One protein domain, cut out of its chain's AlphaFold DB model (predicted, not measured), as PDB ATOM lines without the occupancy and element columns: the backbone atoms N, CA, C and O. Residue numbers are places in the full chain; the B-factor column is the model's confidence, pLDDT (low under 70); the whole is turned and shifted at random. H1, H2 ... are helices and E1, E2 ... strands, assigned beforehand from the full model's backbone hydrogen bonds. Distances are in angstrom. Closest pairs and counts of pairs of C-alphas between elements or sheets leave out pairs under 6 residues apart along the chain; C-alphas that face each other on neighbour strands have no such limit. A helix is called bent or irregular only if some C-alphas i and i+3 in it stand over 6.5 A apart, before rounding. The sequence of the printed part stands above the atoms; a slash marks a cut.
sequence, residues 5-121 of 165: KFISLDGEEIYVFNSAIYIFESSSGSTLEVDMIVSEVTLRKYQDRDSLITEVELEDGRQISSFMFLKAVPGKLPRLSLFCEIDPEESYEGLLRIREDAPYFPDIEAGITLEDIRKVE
ATOM      1  N   LYS A   5      38.115 -11.560  40.997       91.25
ATOM      2  CA  LYS A   5      38.943 -11.039  39.915       91.25
ATOM      3  C   LYS A   5      38.547 -11.661  38.579       91.25
ATOM      4  O   LYS A   5      38.512 -10.977  37.561       91.25
ATOM      5  N   PHE A   6      38.266 -12.962  38.585       93.00
ATOM      6  CA  PHE A   6      37.959 -13.739  37.389       93.00
ATOM      7  C   PHE A   6      37.023 -14.902  37.722       93.00
ATOM      8  O   PHE A   6      37.081 -15.456  38.824       93.00
ATOM      9  N   ILE A   7      36.190 -15.289  36.755       95.94
ATOM     10  CA  ILE A   7      35.351 -16.481  36.856       95.94
ATOM     11  C   ILE A   7      35.258 -17.226  35.517       95.94
ATOM     12  O   ILE A   7      35.086 -16.617  34.457       95.94
ATOM     13  N   SER A   8      35.331 -18.556  35.580       96.56
ATOM     14  CA  SER A   8      35.062 -19.459  34.463       96.56
ATOM     15  C   SER A   8      33.879 -20.379  34.787       96.56
ATOM     16  O   SER A   8      33.696 -20.801  35.932       96.56
ATOM     17  N   LEU A   9      33.067 -20.675  33.771       96.62
ATOM     18  CA  LEU A   9      31.964 -21.633  33.826       96.62
ATOM     19  C   LEU A   9      32.194 -22.725  32.776       96.62
ATOM     20  O   LEU A   9      32.177 -22.452  31.575       96.62
ATOM     21  N   ASP A  10      32.395 -23.962  33.232       95.31
ATOM     22  CA  ASP A  10      32.778 -25.126  32.419       95.31
ATOM     23  C   ASP A  10      34.009 -24.879  31.530       95.31
ATOM     24  O   ASP A  10      34.061 -25.284  30.367       95.31
ATOM     25  N   GLY A  11      35.012 -24.195  32.085       94.19
ATOM     26  CA  GLY A  11      36.264 -23.882  31.394       94.19
ATOM     27  C   GLY A  11      36.170 -22.720  30.402       94.19
ATOM     28  O   GLY A  11      37.137 -22.451  29.691       94.19
ATOM     29  N   GLU A  12      35.036 -22.021  30.345       95.69
ATOM     30  CA  GLU A  12      34.886 -20.789  29.576       95.69
ATOM     31  C   GLU A  12      34.857 -19.568  30.499       95.69
ATOM     32  O   GLU A  12      33.997 -19.460  31.374       95.69
ATOM     33  N   GLU A  13      35.780 -18.629  30.286       94.62
ATOM     34  CA  GLU A  13      35.747 -17.320  30.941       94.62
ATOM     35  C   GLU A  13      34.493 -16.550  30.520       94.62
ATOM     36  O   GLU A  13      34.165 -16.463  29.331       94.62
ATOM     37  N   ILE A  14      33.808 -15.960  31.498       94.44
ATOM     38  CA  ILE A  14      32.655 -15.100  31.248       94.44
ATOM     39  C   ILE A  14      32.940 -13.673  31.701       94.44
ATOM     40  O   ILE A  14      33.602 -13.428  32.708       94.44
ATOM     41  N   TYR A  15      32.384 -12.714  30.966       93.50
ATOM     42  CA  TYR A  15      32.422 -11.324  31.389       93.50
ATOM     43  C   TYR A  15      31.389 -11.082  32.493       93.50
ATOM     44  O   TYR A  15      30.194 -11.335  32.312       93.50
ATOM     45  N   VAL A  16      31.850 -10.552  33.622       94.81
ATOM     46  CA  VAL A  16      31.022 -10.238  34.788       94.81
ATOM     47  C   VAL A  16      31.013  -8.735  35.014       94.81
ATOM     48  O   VAL A  16      32.061  -8.108  35.140       94.81
ATOM     49  N   PHE A  17      29.818  -8.152  35.089       94.81
ATOM     50  CA  PHE A  17      29.648  -6.713  35.316       94.81
ATOM     51  C   PHE A  17      29.837  -6.347  36.784       94.81
ATOM     52  O   PHE A  17      30.401  -5.304  37.102       94.81
ATOM     53  N   ASN A  18      29.343  -7.205  37.671       94.81
ATOM     54  CA  ASN A  18      29.539  -7.125  39.108       94.81
ATOM     55  C   ASN A  18      29.218  -8.486  39.720       94.81
ATOM     56  O   ASN A  18      28.463  -9.273  39.141       94.81
ATOM     57  N   SER A  19      29.789  -8.772  40.880       94.06
ATOM     58  CA  SER A  19      29.599 -10.051  41.545       94.06
ATOM     59  C   SER A  19      29.835  -9.976  43.042       94.06
ATOM     60  O   SER A  19      30.422  -9.029  43.566       94.06
ATOM     61  N   ALA A  20      29.370 -11.006  43.733       93.75
ATOM     62  CA  ALA A  20      29.644 -11.233  45.132       93.75
ATOM     63  C   ALA A  20      29.885 -12.719  45.369       93.75
ATOM     64  O   ALA A  20      29.167 -13.567  44.846       93.75
ATOM     65  N   ILE A  21      30.874 -13.011  46.208       94.38
ATOM     66  CA  ILE A  21      31.107 -14.335  46.770       94.38
ATOM     67  C   ILE A  21      31.011 -14.241  48.287       94.38
ATOM     68  O   ILE A  21      31.595 -13.349  48.914       94.38
ATOM     69  N   TYR A  22      30.230 -15.131  48.880       94.06
ATOM     70  CA  TYR A  22      29.990 -15.139  50.314       94.06
ATOM     71  C   TYR A  22      29.604 -16.531  50.799       94.06
ATOM     72  O   TYR A  22      29.168 -17.391  50.041       94.06
ATOM     73  N   ILE A  23      29.767 -16.743  52.097       94.50
ATOM     74  CA  ILE A  23      29.248 -17.911  52.793       94.50
ATOM     75  C   ILE A  23      27.851 -17.570  53.303       94.50
ATOM     76  O   ILE A  23      27.681 -16.593  54.036       94.50
ATOM     77  N   PHE A  24      26.862 -18.380  52.946       94.56
ATOM     78  CA  PHE A  24      25.522 -18.308  53.509       94.56
ATOM     79  C   PHE A  24      25.361 -19.357  54.610       94.56
ATOM     80  O   PHE A  24      25.588 -20.543  54.390       94.56
ATOM     81  N   GLU A  25      24.987 -18.919  55.809       93.81
ATOM     82  CA  GLU A  25      24.798 -19.756  56.992       93.81
ATOM     83  C   GLU A  25      23.304 -19.837  57.326       93.81
ATOM     84  O   GLU A  25      22.676 -18.840  57.699       93.81
ATOM     85  N   SER A  26      22.736 -21.037  57.232       91.38
ATOM     86  CA  SER A  26      21.358 -21.325  57.624       91.38
ATOM     87  C   SER A  26      21.308 -22.347  58.756       91.38
ATOM     88  O   SER A  26      22.311 -22.935  59.165       91.38
ATOM     89  N   SER A  27      20.102 -22.598  59.262       87.56
ATOM     90  CA  SER A  27      19.870 -23.671  60.235       87.56
ATOM     91  C   SER A  27      20.185 -25.080  59.703       87.56
ATOM     92  O   SER A  27      20.426 -25.985  60.501       87.56
ATOM     93  N   SER A  28      20.204 -25.274  58.378       85.12
ATOM     94  CA  SER A  28      20.445 -26.568  57.730       85.12
ATOM     95  C   SER A  28      21.901 -26.803  57.322       85.12
ATOM     96  O   SER A  28      22.235 -27.919  56.938       85.12
ATOM     97  N   GLY A  29      22.761 -25.784  57.381       90.19
ATOM     98  CA  GLY A  29      24.159 -25.897  56.977       90.19
ATOM     99  C   GLY A  29      24.745 -24.577  56.494       90.19
ATOM    100  O   GLY A  29      24.188 -23.502  56.716       90.19
ATOM    101  N   SER A  30      25.893 -24.661  55.830       93.44
ATOM    102  CA  SER A  30      26.554 -23.505  55.233       93.44
ATOM    103  C   SER A  30      26.907 -23.792  53.782       93.44
ATOM    104  O   SER A  30      27.420 -24.867  53.470       93.44
ATOM    105  N   THR A  31      26.631 -22.831  52.908       95.50
ATOM    106  CA  THR A  31      26.915 -22.911  51.474       95.50
ATOM    107  C   THR A  31      27.846 -21.787  51.056       95.50
ATOM    108  O   THR A  31      27.825 -20.694  51.623       95.50
ATOM    109  N   LEU A  32      28.673 -22.056  50.053       95.38
ATOM    110  CA  LEU A  32      29.359 -21.022  49.298       95.38
ATOM    111  C   LEU A  32      28.411 -20.546  48.201       95.38
ATOM    112  O   LEU A  32      27.932 -21.365  47.421       95.38
ATOM    113  N   GLU A  33      28.140 -19.246  48.141       95.19
ATOM    114  CA  GLU A  33      27.280 -18.637  47.127       95.19
ATOM    115  C   GLU A  33      28.094 -17.657  46.278       95.19
ATOM    116  O   GLU A  33      28.917 -16.890  46.792       95.19
ATOM    117  N   VAL A  34      27.846 -17.691  44.971       95.56
ATOM    118  CA  VAL A  34      28.437 -16.798  43.979       95.56
ATOM    119  C   VAL A  34      27.315 -16.194  43.151       95.56
ATOM    120  O   VAL A  34      26.667 -16.869  42.349       95.56
ATOM    121  N   ASP A  35      27.113 -14.898  43.329       95.00
ATOM    122  CA  ASP A  35      26.138 -14.110  42.593       95.00
ATOM    123  C   ASP A  35      26.847 -13.221  41.578       95.00
ATOM    124  O   ASP A  35      27.833 -12.562  41.907       95.00
ATOM    125  N   MET A  36      26.331 -13.155  40.354       95.06
ATOM    126  CA  MET A  36      26.956 -12.388  39.277       95.06
ATOM    127  C   MET A  36      25.928 -11.751  38.344       95.06
ATOM    128  O   MET A  36      24.953 -12.390  37.941       95.06
ATOM    129  N   ILE A  37      26.181 -10.498  37.963       96.25
ATOM    130  CA  ILE A  37      25.515  -9.841  36.838       96.25
ATOM    131  C   ILE A  37      26.307 -10.148  35.573       96.25
ATOM    132  O   ILE A  37      27.507  -9.875  35.493       96.25
ATOM    133  N   VAL A  38      25.617 -10.706  34.586       95.88
ATOM    134  CA  VAL A  38      26.181 -11.173  33.313       95.88
ATOM    135  C   VAL A  38      25.414 -10.562  32.142       95.88
ATOM    136  O   VAL A  38      24.453  -9.817  32.336       95.88
ATOM    137  N   SER A  39      25.825 -10.854  30.908       96.19
ATOM    138  CA  SER A  39      25.055 -10.448  29.732       96.19
ATOM    139  C   SER A  39      23.794 -11.296  29.555       96.19
ATOM    140  O   SER A  39      23.703 -12.429  30.043       96.19
ATOM    141  N   GLU A  40      22.817 -10.799  28.788       95.44
ATOM    142  CA  GLU A  40      21.687 -11.634  28.361       95.44
ATOM    143  C   GLU A  40      22.130 -12.872  27.570       95.44
ATOM    144  O   GLU A  40      21.446 -13.895  27.605       95.44
ATOM    145  N   VAL A  41      23.247 -12.797  26.841       95.00
ATOM    146  CA  VAL A  41      23.771 -13.924  26.060       95.00
ATOM    147  C   VAL A  41      24.307 -15.007  26.994       95.00
ATOM    148  O   VAL A  41      23.915 -16.168  26.856       95.00
ATOM    149  N   THR A  42      25.121 -14.635  27.984       95.44
ATOM    150  CA  THR A  42      25.626 -15.547  29.017       95.44
ATOM    151  C   THR A  42      24.480 -16.152  29.818       95.44
ATOM    152  O   THR A  42      24.433 -17.370  29.983       95.44
ATOM    153  N   LEU A  43      23.501 -15.346  30.243       94.88
ATOM    154  CA  LEU A  43      22.328 -15.865  30.946       94.88
ATOM    155  C   LEU A  43      21.607 -16.922  30.100       94.88
ATOM    156  O   LEU A  43      21.406 -18.039  30.565       94.88
ATOM    157  N   ARG A  44      21.288 -16.620  28.835       93.38
ATOM    158  CA  ARG A  44      20.613 -17.565  27.925       93.38
ATOM    159  C   ARG A  44      21.403 -18.854  27.698       93.38
ATOM    160  O   ARG A  44      20.798 -19.887  27.435       93.38
ATOM    161  N   LYS A  45      22.734 -18.803  27.780       93.88
ATOM    162  CA  LYS A  45      23.609 -19.969  27.613       93.88
ATOM    163  C   LYS A  45      23.550 -20.934  28.801       93.88
ATOM    164  O   LYS A  45      23.650 -22.146  28.594       93.88
ATOM    165  N   TYR A  46      23.418 -20.411  30.019       94.50
ATOM    166  CA  TYR A  46      23.588 -21.192  31.249       94.50
ATOM    167  C   TYR A  46      22.305 -21.369  32.074       94.50
ATOM    168  O   TYR A  46      22.243 -22.318  32.847       94.50
ATOM    169  N   GLN A  47      21.278 -20.530  31.898       91.94
ATOM    170  CA  GLN A  47      20.056 -20.517  32.726       91.94
ATOM    171  C   GLN A  47      19.289 -21.848  32.781       91.94
ATOM    172  O   GLN A  47      18.593 -22.100  33.757       91.94
ATOM    173  N   ASP A  48      19.406 -22.682  31.744       91.94
ATOM    174  CA  ASP A  48      18.684 -23.957  31.633       91.94
ATOM    175  C   ASP A  48      19.506 -25.151  32.156       91.94
ATOM    176  O   ASP A  48      19.140 -26.307  31.940       91.94
ATOM    177  N   ARG A  49      20.654 -24.896  32.793       93.06
ATOM    178  CA  ARG A  49      21.510 -25.934  33.373       93.06
ATOM    179  C   ARG A  49      21.249 -26.075  34.864       93.06
ATOM    180  O   ARG A  49      21.066 -25.084  35.559       93.06
ATOM    181  N   ASP A  50      21.327 -27.307  35.355       93.19
ATOM    182  CA  ASP A  50      21.183 -27.586  36.787       93.19
ATOM    183  C   ASP A  50      22.446 -27.206  37.575       93.19
ATOM    184  O   ASP A  50      22.377 -26.758  38.718       93.19
ATOM    185  N   SER A  51      23.616 -27.421  36.972       95.62
ATOM    186  CA  SER A  51      24.919 -27.274  37.625       95.62
ATOM    187  C   SER A  51      26.048 -27.051  36.622       95.62
ATOM    188  O   SER A  51      25.893 -27.325  35.427       95.62
ATOM    189  N   LEU A  52      27.162 -26.515  37.122       96.19
ATOM    190  CA  LEU A  52      28.337 -26.084  36.371       96.19
ATOM    191  C   LEU A  52      29.613 -26.309  37.185       96.19
ATOM    192  O   LEU A  52      29.621 -26.121  38.405       96.19
ATOM    193  N   ILE A  53      30.714 -26.626  36.510       96.56
ATOM    194  CA  ILE A  53      32.047 -26.480  37.098       96.56
ATOM    195  C   ILE A  53      32.371 -24.987  37.093       96.56
ATOM    196  O   ILE A  53      32.415 -24.359  36.037       96.56
ATOM    197  N   THR A  54      32.554 -24.418  38.277       96.75
ATOM    198  CA  THR A  54      32.810 -22.991  38.471       96.75
ATOM    199  C   THR A  54      34.209 -22.815  39.028       96.75
ATOM    200  O   THR A  54      34.539 -23.401  40.059       96.75
ATOM    201  N   GLU A  55      35.019 -22.000  38.364       96.12
ATOM    202  CA  GLU A  55      36.354 -21.636  38.835       96.12
ATOM    203  C   GLU A  55      36.376 -20.138  39.105       96.12
ATOM    204  O   GLU A  55      36.090 -19.338  38.219       96.12
ATOM    205  N   VAL A  56      36.702 -19.751  40.332       94.81
ATOM    206  CA  VAL A  56      36.743 -18.360  40.784       94.81
ATOM    207  C   VAL A  56      38.163 -18.032  41.209       94.81
ATOM    208  O   VAL A  56      38.704 -18.686  42.097       94.81
ATOM    209  N   GLU A  57      38.750 -16.988  40.632       94.56
ATOM    210  CA  GLU A  57      39.973 -16.373  41.150       94.56
ATOM    211  C   GLU A  57      39.600 -15.110  41.930       94.56
ATOM    212  O   GLU A  57      38.927 -14.212  41.416       94.56
ATOM    213  N   LEU A  58      40.032 -15.038  43.184       92.69
ATOM    214  CA  LEU A  58      39.863 -13.873  44.045       92.69
ATOM    215  C   LEU A  58      41.010 -12.879  43.832       92.69
ATOM    216  O   LEU A  58      42.115 -13.252  43.446       92.69
ATOM    217  N   GLU A  59      40.784 -11.605  44.154       90.44
ATOM    218  CA  GLU A  59      41.818 -10.553  44.070       90.44
ATOM    219  C   GLU A  59      43.070 -10.836  44.923       90.44
ATOM    220  O   GLU A  59      44.155 -10.332  44.638       90.44
ATOM    221  N   ASP A  60      42.944 -11.663  45.963       88.62
ATOM    222  CA  ASP A  60      44.074 -12.112  46.788       88.62
ATOM    223  C   ASP A  60      44.856 -13.296  46.182       88.62
ATOM    224  O   ASP A  60      45.810 -13.785  46.789       88.62
ATOM    225  N   GLY A  61      44.492 -13.725  44.970       88.06
ATOM    226  CA  GLY A  61      45.139 -14.793  44.213       88.06
ATOM    227  C   GLY A  61      44.665 -16.201  44.570       88.06
ATOM    228  O   GLY A  61      45.151 -17.161  43.973       88.06
ATOM    229  N   ARG A  62      43.735 -16.358  45.521       90.19
ATOM    230  CA  ARG A  62      43.126 -17.665  45.798       90.19
ATOM    231  C   ARG A  62      42.247 -18.105  44.639       90.19
ATOM    232  O   ARG A  62      41.529 -17.295  44.057       90.19
ATOM    233  N   GLN A  63      42.280 -19.401  44.360       91.69
ATOM    234  CA  GLN A  63      41.453 -20.038  43.348       91.69
ATOM    235  C   GLN A  63      40.532 -21.040  44.027       91.69
ATOM    236  O   GLN A  63      40.997 -21.877  44.793       91.69
ATOM    237  N   ILE A  64      39.239 -20.935  43.750       92.62
ATOM    238  CA  ILE A  64      38.215 -21.855  44.231       92.62
ATOM    239  C   ILE A  64      37.644 -22.545  43.000       92.62
ATOM    240  O   ILE A  64      37.108 -21.876  42.118       92.62
ATOM    241  N   SER A  65      37.759 -23.867  42.933       93.69
ATOM    242  CA  SER A  65      37.135 -24.676  41.883       93.69
ATOM    243  C   SER A  65      36.106 -25.589  42.524       93.69
ATOM    244  O   SER A  65      36.407 -26.316  43.471       93.69
ATOM    245  N   SER A  66      34.862 -25.520  42.068       94.50
ATOM    246  CA  SER A  66      33.777 -26.285  42.675       94.50
ATOM    247  C   SER A  66      32.688 -26.617  41.670       94.50
ATOM    248  O   SER A  66      32.424 -25.878  40.721       94.50
ATOM    249  N   PHE A  67      32.017 -27.740  41.906       96.00
ATOM    250  CA  PHE A  67      30.789 -28.080  41.206       96.00
ATOM    251  C   PHE A  67      29.622 -27.348  41.877       96.00
ATOM    252  O   PHE A  67      29.252 -27.675  43.006       96.00
ATOM    253  N   MET A  68      29.075 -26.333  41.209       97.00
ATOM    254  CA  MET A  68      28.036 -25.461  41.758       97.00
ATOM    255  C   MET A  68      26.695 -25.658  41.058       97.00
ATOM    256  O   MET A  68      26.632 -25.905  39.856       97.00
ATOM    257  N   PHE A  69      25.612 -25.507  41.812       97.25
ATOM    258  CA  PHE A  69      24.238 -25.613  41.337       97.25
ATOM    259  C   PHE A  69      23.664 -24.235  41.027       97.25
ATOM    260  O   PHE A  69      23.881 -23.285  41.782       97.25
ATOM    261  N   LEU A  70      22.904 -24.129  39.934       95.31
ATOM    262  CA  LEU A  70      22.177 -22.906  39.613       95.31
ATOM    263  C   LEU A  70      20.991 -22.714  40.555       95.31
ATOM    264  O   LEU A  70      20.227 -23.631  40.858       95.31
ATOM    265  N   LYS A  71      20.794 -21.464  40.957       91.81
ATOM    266  CA  LYS A  71      19.684 -21.013  41.785       91.81
ATOM    267  C   LYS A  71      18.929 -19.920  41.048       91.81
ATOM    268  O   LYS A  71      19.497 -18.906  40.648       91.81
ATOM    269  N   ALA A  72      17.624 -20.116  40.891       81.81
ATOM    270  CA  ALA A  72      16.753 -19.100  40.320       81.81
ATOM    271  C   ALA A  72      16.543 -17.977  41.344       81.81
ATOM    272  O   ALA A  72      15.776 -18.127  42.297       81.81
ATOM    273  N   VAL A  73      17.228 -16.853  41.145       84.25
ATOM    274  CA  VAL A  73      17.046 -15.644  41.952       84.25
ATOM    275  C   VAL A  73      16.403 -14.569  41.076       84.25
ATOM    276  O   VAL A  73      16.959 -14.231  40.030       84.25
ATOM    277  N   PRO A  74      15.228 -14.034  41.453       79.88
ATOM    278  CA  PRO A  74      14.610 -12.952  40.703       79.88
ATOM    279  C   PRO A  74      15.475 -11.687  40.783       79.88
ATOM    280  O   PRO A  74      15.994 -11.347  41.844       79.88
ATOM    281  N   GLY A  75      15.588 -10.968  39.669       81.88
ATOM    282  CA  GLY A  75      16.360  -9.730  39.555       81.88
ATOM    283  C   GLY A  75      15.869  -8.878  38.388       81.88
ATOM    284  O   GLY A  75      15.039  -9.328  37.591       81.88
ATOM    285  N   LYS A  76      16.341  -7.631  38.301       88.75
ATOM    286  CA  LYS A  76      16.030  -6.736  37.170       88.75
ATOM    287  C   LYS A  76      17.032  -6.888  36.035       88.75
ATOM    288  O   LYS A  76      16.690  -6.610  34.886       88.75
ATOM    289  N   LEU A  77      18.253  -7.293  36.369       95.19
ATOM    290  CA  LEU A  77      19.343  -7.493  35.427       95.19
ATOM    291  C   LEU A  77      19.583  -8.990  35.179       95.19
ATOM    292  O   LEU A  77      19.184  -9.823  35.998       95.19
ATOM    293  N   PRO A  78      20.226  -9.357  34.057       94.81
ATOM    294  CA  PRO A  78      20.586 -10.741  33.792       94.81
ATOM    295  C   PRO A  78      21.576 -11.234  34.853       94.81
ATOM    296  O   PRO A  78      22.664 -10.679  35.014       94.81
ATOM    297  N   ARG A  79      21.180 -12.269  35.597       95.00
ATOM    298  CA  ARG A  79      21.897 -12.745  36.782       95.00
ATOM    299  C   ARG A  79      22.039 -14.258  36.768       95.00
ATOM    300  O   ARG A  79      21.069 -14.967  36.519       95.00
ATOM    301  N   LEU A  80      23.226 -14.737  37.125       95.50
ATOM    302  CA  LEU A  80      23.446 -16.120  37.536       95.50
ATOM    303  C   LEU A  80      23.731 -16.138  39.038       95.50
ATOM    304  O   LEU A  80      24.417 -15.260  39.558       95.50
ATOM    305  N   SER A  81      23.145 -17.104  39.738       95.62
ATOM    306  CA  SER A  81      23.381 -17.332  41.166       95.62
ATOM    307  C   SER A  81      23.733 -18.799  41.330       95.62
ATOM    308  O   SER A  81      22.966 -19.664  40.902       95.62
ATOM    309  N   LEU A  82      24.911 -19.065  41.872       96.56
ATOM    310  CA  LEU A  82      25.491 -20.394  41.991       96.56
ATOM    311  C   LEU A  82      25.740 -20.704  43.458       96.56
ATOM    312  O   LEU A  82      26.120 -19.815  44.219       96.56
ATOM    313  N   PHE A  83      25.552 -21.958  43.857       96.38
ATOM    314  CA  PHE A  83      25.879 -22.382  45.211       96.38
ATOM    315  C   PHE A  83      26.427 -23.806  45.273       96.38
ATOM    316  O   PHE A  83      26.083 -24.661  44.457       96.38
ATOM    317  N   CYS A  84      27.250 -24.078  46.278       95.69
ATOM    318  CA  CYS A  84      27.658 -25.428  46.658       95.69
ATOM    319  C   CYS A  84      27.806 -25.537  48.177       95.69
ATOM    320  O   CYS A  84      27.838 -24.531  48.890       95.69
ATOM    321  N   GLU A  85      27.890 -26.762  48.688       94.56
ATOM    322  CA  GLU A  85      28.309 -26.978  50.074       94.56
ATOM    323  C   GLU A  85      29.753 -26.495  50.268       94.56
ATOM    324  O   GLU A  85      30.554 -26.483  49.332       94.56
ATOM    325  N   ILE A  86      30.069 -26.054  51.484       92.75
ATOM    326  CA  ILE A  86      31.423 -25.639  51.857       92.75
ATOM    327  C   ILE A  86      32.329 -26.867  51.915       92.75
ATOM    328  O   ILE A  86      32.016 -27.825  52.623       92.75
ATOM    329  N   ASP A  87      33.475 -26.798  51.244       88.50
ATOM    330  CA  ASP A  87      34.524 -27.802  51.375       88.50
ATOM    331  C   ASP A  87      35.341 -27.547  52.661       88.50
ATOM    332  O   ASP A  87      35.967 -26.493  52.792       88.50
ATOM    333  N   PRO A  88      35.357 -28.467  53.643       83.06
ATOM    334  CA  PRO A  88      36.140 -28.296  54.867       83.06
ATOM    335  C   PRO A  88      37.655 -28.204  54.641       83.06
ATOM    336  O   PRO A  88      38.363 -27.750  55.543       83.06
ATOM    337  N   GLU A  89      38.158 -28.673  53.497       84.62
ATOM    338  CA  GLU A  89      39.578 -28.628  53.139       84.62
ATOM    339  C   GLU A  89      39.992 -27.268  52.545       84.62
ATOM    340  O   GLU A  89      41.181 -26.940  52.538       84.62
ATOM    341  N   GLU A  90      39.027 -26.444  52.121       83.69
ATOM    342  CA  GLU A  90      39.256 -25.127  51.520       83.69
ATOM    343  C   GLU A  90      39.282 -23.977  52.541       83.69
ATOM    344  O   GLU A  90      38.576 -23.959  53.554       83.69
ATOM    345  N   SER A  91      40.085 -22.946  52.247       82.00
ATOM    346  CA  SER A  91      40.172 -21.745  53.089       82.00
ATOM    347  C   SER A  91      39.294 -20.614  52.563       82.00
ATOM    348  O   SER A  91      39.670 -19.849  51.671       82.00
ATOM    349  N   TYR A  92      38.152 -20.430  53.219       87.38
ATOM    350  CA  TYR A  92      37.212 -19.337  52.958       87.38
ATOM    351  C   TYR A  92      37.451 -18.093  53.833       87.38
ATOM    352  O   TYR A  92      36.544 -17.284  54.050       87.38
ATOM    353  N   GLU A  93      38.660 -17.921  54.377       85.62
ATOM    354  CA  GLU A  93      39.000 -16.740  55.178       85.62
ATOM    355  C   GLU A  93      38.768 -15.440  54.389       85.62
ATOM    356  O   GLU A  93      39.007 -15.366  53.189       85.62
ATOM    357  N   GLY A  94      38.260 -14.389  55.032       85.00
ATOM    358  CA  GLY A  94      38.024 -13.098  54.366       85.00
ATOM    359  C   GLY A  94      36.793 -13.025  53.447       85.00
ATOM    360  O   GLY A  94      36.455 -11.922  52.997       85.00
ATOM    361  N   LEU A  95      36.088 -14.141  53.219       90.75
ATOM    362  CA  LEU A  95      34.756 -14.121  52.618       90.75
ATOM    363  C   LEU A  95      33.723 -13.595  53.617       90.75
ATOM    364  O   LEU A  95      33.796 -13.850  54.824       90.75
ATOM    365  N   LEU A  96      32.751 -12.840  53.105       91.62
ATOM    366  CA  LEU A  96      31.625 -12.374  53.904       91.62
ATOM    367  C   LEU A  96      30.794 -13.581  54.352       91.62
ATOM    368  O   LEU A  96      30.530 -14.471  53.551       91.62
ATOM    369  N   ARG A  97      30.363 -13.596  55.614       92.12
ATOM    370  CA  ARG A  97      29.415 -14.584  56.142       92.12
ATOM    371  C   ARG A  97      28.070 -13.911  56.360       92.12
ATOM    372  O   ARG A  97      27.999 -12.894  57.049       92.12
ATOM    373  N   ILE A  98      27.025 -14.466  55.763       92.56
ATOM    374  CA  ILE A  98      25.663 -13.943  55.800       92.56
ATOM    375  C   ILE A  98      24.780 -14.998  56.442       92.56
ATOM    376  O   ILE A  98      24.756 -16.140  56.000       92.56
ATOM    377  N   ARG A  99      24.053 -14.609  57.483       91.75
ATOM    378  CA  ARG A  99      23.103 -15.489  58.162       91.75
ATOM    379  C   ARG A  99      21.727 -15.372  57.522       91.75
ATOM    380  O   ARG A  99      21.405 -14.352  56.923       91.75
ATOM    381  N   GLU A 100      20.898 -16.388  57.700       87.38
ATOM    382  CA  GLU A 100      19.511 -16.395  57.217       87.38
ATOM    383  C   GLU A 100      18.675 -15.195  57.714       87.38
ATOM    384  O   GLU A 100      17.800 -14.714  56.999       87.38
ATOM    385  N   ASP A 101      18.972 -14.666  58.906       87.88
ATOM    386  CA  ASP A 101      18.315 -13.494  59.501       87.88
ATOM    387  C   ASP A 101      18.963 -12.151  59.119       87.88
ATOM    388  O   ASP A 101      18.607 -11.104  59.670       87.88
ATOM    389  N   ALA A 102      19.922 -12.156  58.186       86.38
ATOM    390  CA  ALA A 102      20.631 -10.951  57.795       86.38
ATOM    391  C   ALA A 102      19.679  -9.927  57.142       86.38
ATOM    392  O   ALA A 102      18.907 -10.262  56.242       86.38
ATOM    393  N   PRO A 103      19.761  -8.643  57.540       79.75
ATOM    394  CA  PRO A 103      18.872  -7.605  57.025       79.75
ATOM    395  C   PRO A 103      19.207  -7.162  55.595       79.75
ATOM    396  O   PRO A 103      18.426  -6.429  54.988       79.75
ATOM    397  N   TYR A 104      20.368  -7.548  55.066       79.06
ATOM    398  CA  TYR A 104      20.805  -7.185  53.726       79.06
ATOM    399  C   TYR A 104      21.715  -8.255  53.120       79.06
ATOM    400  O   TYR A 104      22.453  -8.946  53.822       79.06
ATOM    401  N   PHE A 105      21.680  -8.318  51.793       84.44
ATOM    402  CA  PHE A 105      22.575  -9.100  50.945       84.44
ATOM    403  C   PHE A 105      23.436  -8.143  50.104       84.44
ATOM    404  O   PHE A 105      23.078  -6.968  49.974       84.44
ATOM    405  N   PRO A 106      24.570  -8.602  49.543       88.06
ATOM    406  CA  PRO A 106      25.354  -7.823  48.596       88.06
ATOM    407  C   PRO A 106      24.490  -7.360  47.417       88.06
ATOM    408  O   PRO A 106      23.865  -8.172  46.736       88.06
ATOM    409  N   ASP A 107      24.456  -6.050  47.177       90.31
ATOM    410  CA  ASP A 107      23.749  -5.476  46.034       90.31
ATOM    411  C   ASP A 107      24.671  -5.461  44.812       90.31
ATOM    412  O   ASP A 107      25.459  -4.536  44.608       90.31
ATOM    413  N   ILE A 108      24.586  -6.523  44.015       92.75
ATOM    414  CA  ILE A 108      25.362  -6.654  42.781       92.75
ATOM    415  C   ILE A 108      24.744  -5.895  41.597       92.75
ATOM    416  O   ILE A 108      25.418  -5.717  40.589       92.75
ATOM    417  N   GLU A 109      23.497  -5.418  41.693       92.31
ATOM    418  CA  GLU A 109      22.863  -4.613  40.633       92.31
ATOM    419  C   GLU A 109      23.232  -3.122  40.739       92.31
ATOM    420  O   GLU A 109      23.059  -2.364  39.780       92.31
ATOM    421  N   ALA A 110      23.750  -2.693  41.894       91.88
ATOM    422  CA  ALA A 110      24.085  -1.304  42.175       91.88
ATOM    423  C   ALA A 110      24.978  -0.679  41.088       91.88
ATOM    424  O   ALA A 110      26.113  -1.092  40.861       91.88
ATOM    425  N   GLY A 111      24.465   0.378  40.454       92.44
ATOM    426  CA  GLY A 111      25.207   1.164  39.468       92.44
ATOM    427  C   GLY A 111      25.294   0.550  38.067       92.44
ATOM    428  O   GLY A 111      25.946   1.149  37.217       92.44
ATOM    429  N   ILE A 112      24.633  -0.583  37.802       94.62
ATOM    430  CA  ILE A 112      24.594  -1.207  36.473       94.62
ATOM    431  C   ILE A 112      23.234  -0.961  35.819       94.62
ATOM    432  O   ILE A 112      22.182  -1.107  36.442       94.62
ATOM    433  N   THR A 113      23.252  -0.606  34.535       95.31
ATOM    434  CA  THR A 113      22.047  -0.514  33.703       95.31
ATOM    435  C   THR A 113      22.036  -1.603  32.637       95.31
ATOM    436  O   THR A 113      23.082  -2.109  32.228       95.31
ATOM    437  N   LEU A 114      20.845  -1.955  32.151       94.62
ATOM    438  CA  LEU A 114      20.708  -2.918  31.058       94.62
ATOM    439  C   LEU A 114      21.349  -2.390  29.765       94.62
ATOM    440  O   LEU A 114      21.898  -3.149  28.970       94.62
ATOM    441  N   GLU A 115      21.312  -1.076  29.561       93.81
ATOM    442  CA  GLU A 115      21.965  -0.403  28.447       93.81
ATOM    443  C   GLU A 115      23.487  -0.569  28.494       93.81
ATOM    444  O   GLU A 115      24.101  -0.770  27.449       93.81
ATOM    445  N   ASP A 116      24.103  -0.509  29.678       93.44
ATOM    446  CA  ASP A 116      25.545  -0.727  29.829       93.44
ATOM    447  C   ASP A 116      25.937  -2.172  29.524       93.44
ATOM    448  O   ASP A 116      26.949  -2.405  28.861       93.44
ATOM    449  N   ILE A 117      25.092  -3.131  29.909       95.31
ATOM    450  CA  ILE A 117      25.278  -4.545  29.574       95.31
ATOM    451  C   ILE A 117      25.284  -4.746  28.055       95.31
ATOM    452  O   ILE A 117      26.213  -5.329  27.491       95.31
ATOM    453  N   ARG A 118      24.294  -4.173  27.367       94.88
ATOM    454  CA  ARG A 118      24.126  -4.299  25.913       94.88
ATOM    455  C   ARG A 118      25.196  -3.590  25.084       94.88
ATOM    456  O   ARG A 118      25.337  -3.906  23.905       94.88
ATOM    457  N   LYS A 119      25.948  -2.647  25.665       93.50
ATOM    458  CA  LYS A 119      27.129  -2.048  25.014       93.50
ATOM    459  C   LYS A 119      28.293  -3.031  24.920       93.50
ATOM    460  O   LYS A 119      29.070  -2.938  23.976       93.50
ATOM    461  N   VAL A 120      28.424  -3.927  25.899       93.38
ATOM    462  CA  VAL A 120      29.458  -4.970  25.901       93.38
ATOM    463  C   VAL A 120      29.011  -6.134  25.030       93.38
ATOM    464  O   VAL A 120      29.762  -6.575  24.164       93.38
ATOM    465  N   GLU A 121      27.774  -6.602  25.213       91.50
ATOM    466  CA  GLU A 121      27.246  -7.728  24.450       91.50
ATOM    467  C   GLU A 121      25.746  -7.574  24.166       91.50
ATOM    468  O   GLU A 121      24.898  -7.729  25.043       91.50
TER     469      GLU A 121
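What this domain is: This is residues 5 to 121 of the 165 residues of an uncharacterized protein of Cytobacillus firmus (UniProt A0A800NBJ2). One strongly twisted sheet folds back on itself into a partly open sandwich: E1 and E4 face E6, E3, E2 and E7, and the bent strand E5 is the hinge. H1 packs near one end of E6, and H2 lies away from the sheet after a long link. The printed part has 117 residues, with seven named strands and two named helices in the order E1 E2 E3 H1 E4 E5 E6 E7 H2; the mixed sheet runs E1 E4 E5 E6 E3 E2 E7. The class is mixed, helices and strands; the whole is compact, radius of gyration of the C-alphas 14.0 A, spanning 40 by 33 by 29 A.

How they stand to each other: E3, residues 29 to 37, forms a hairpin with E2, residues 18 to 26 (N 22 and O 33, 3.0 A), and is antiparallel to E6, residues 79 to 85 (N 34 and O 82, 2.8 A). Edge strand E7, residues 96 to 99, is parallel to E2 (N 23 and O 96, 2.8 A). E5, residues 63 to 70, bends by 65 degrees at residue 67 and forms hairpins with E6 (N 69 and O 83, 2.8 A) and E4, residues 51 to 58 (N 54 and O 66, 2.8 A). E4, E5 and E6 make a meander, each strand the antiparallel neighbour of the one before. Edge strand E1, residues 5 to 9, is antiparallel to E4 (N 8 and O 55, 2.9 A). H1, residues 40 to 46, is on the sheet; its closest C-alpha pair with E6 is Leu 43 and Arg 79, 6.6 A. H2, residues 114 to 120, is not on the sheet. Every O i to N i+4 pair is within hydrogen-bond range in H1, and 2 of 3 in H2.

Where its parts are: E3 measures 25.8 A, E2 24.7 A and E4 21.1 A. E1 begins at C-alpha 5 (38.943, -11.039, 39.915); H2 ends at C-alpha 120 (29.458, -4.970, 25.901).

The domain as a whole: The C-alphas farthest apart, of Ser 27 and Lys 119, are 42.0 A apart. The printed part has no cut; the link E7 to H2 is long. No printed residue is under 70 in pLDDT.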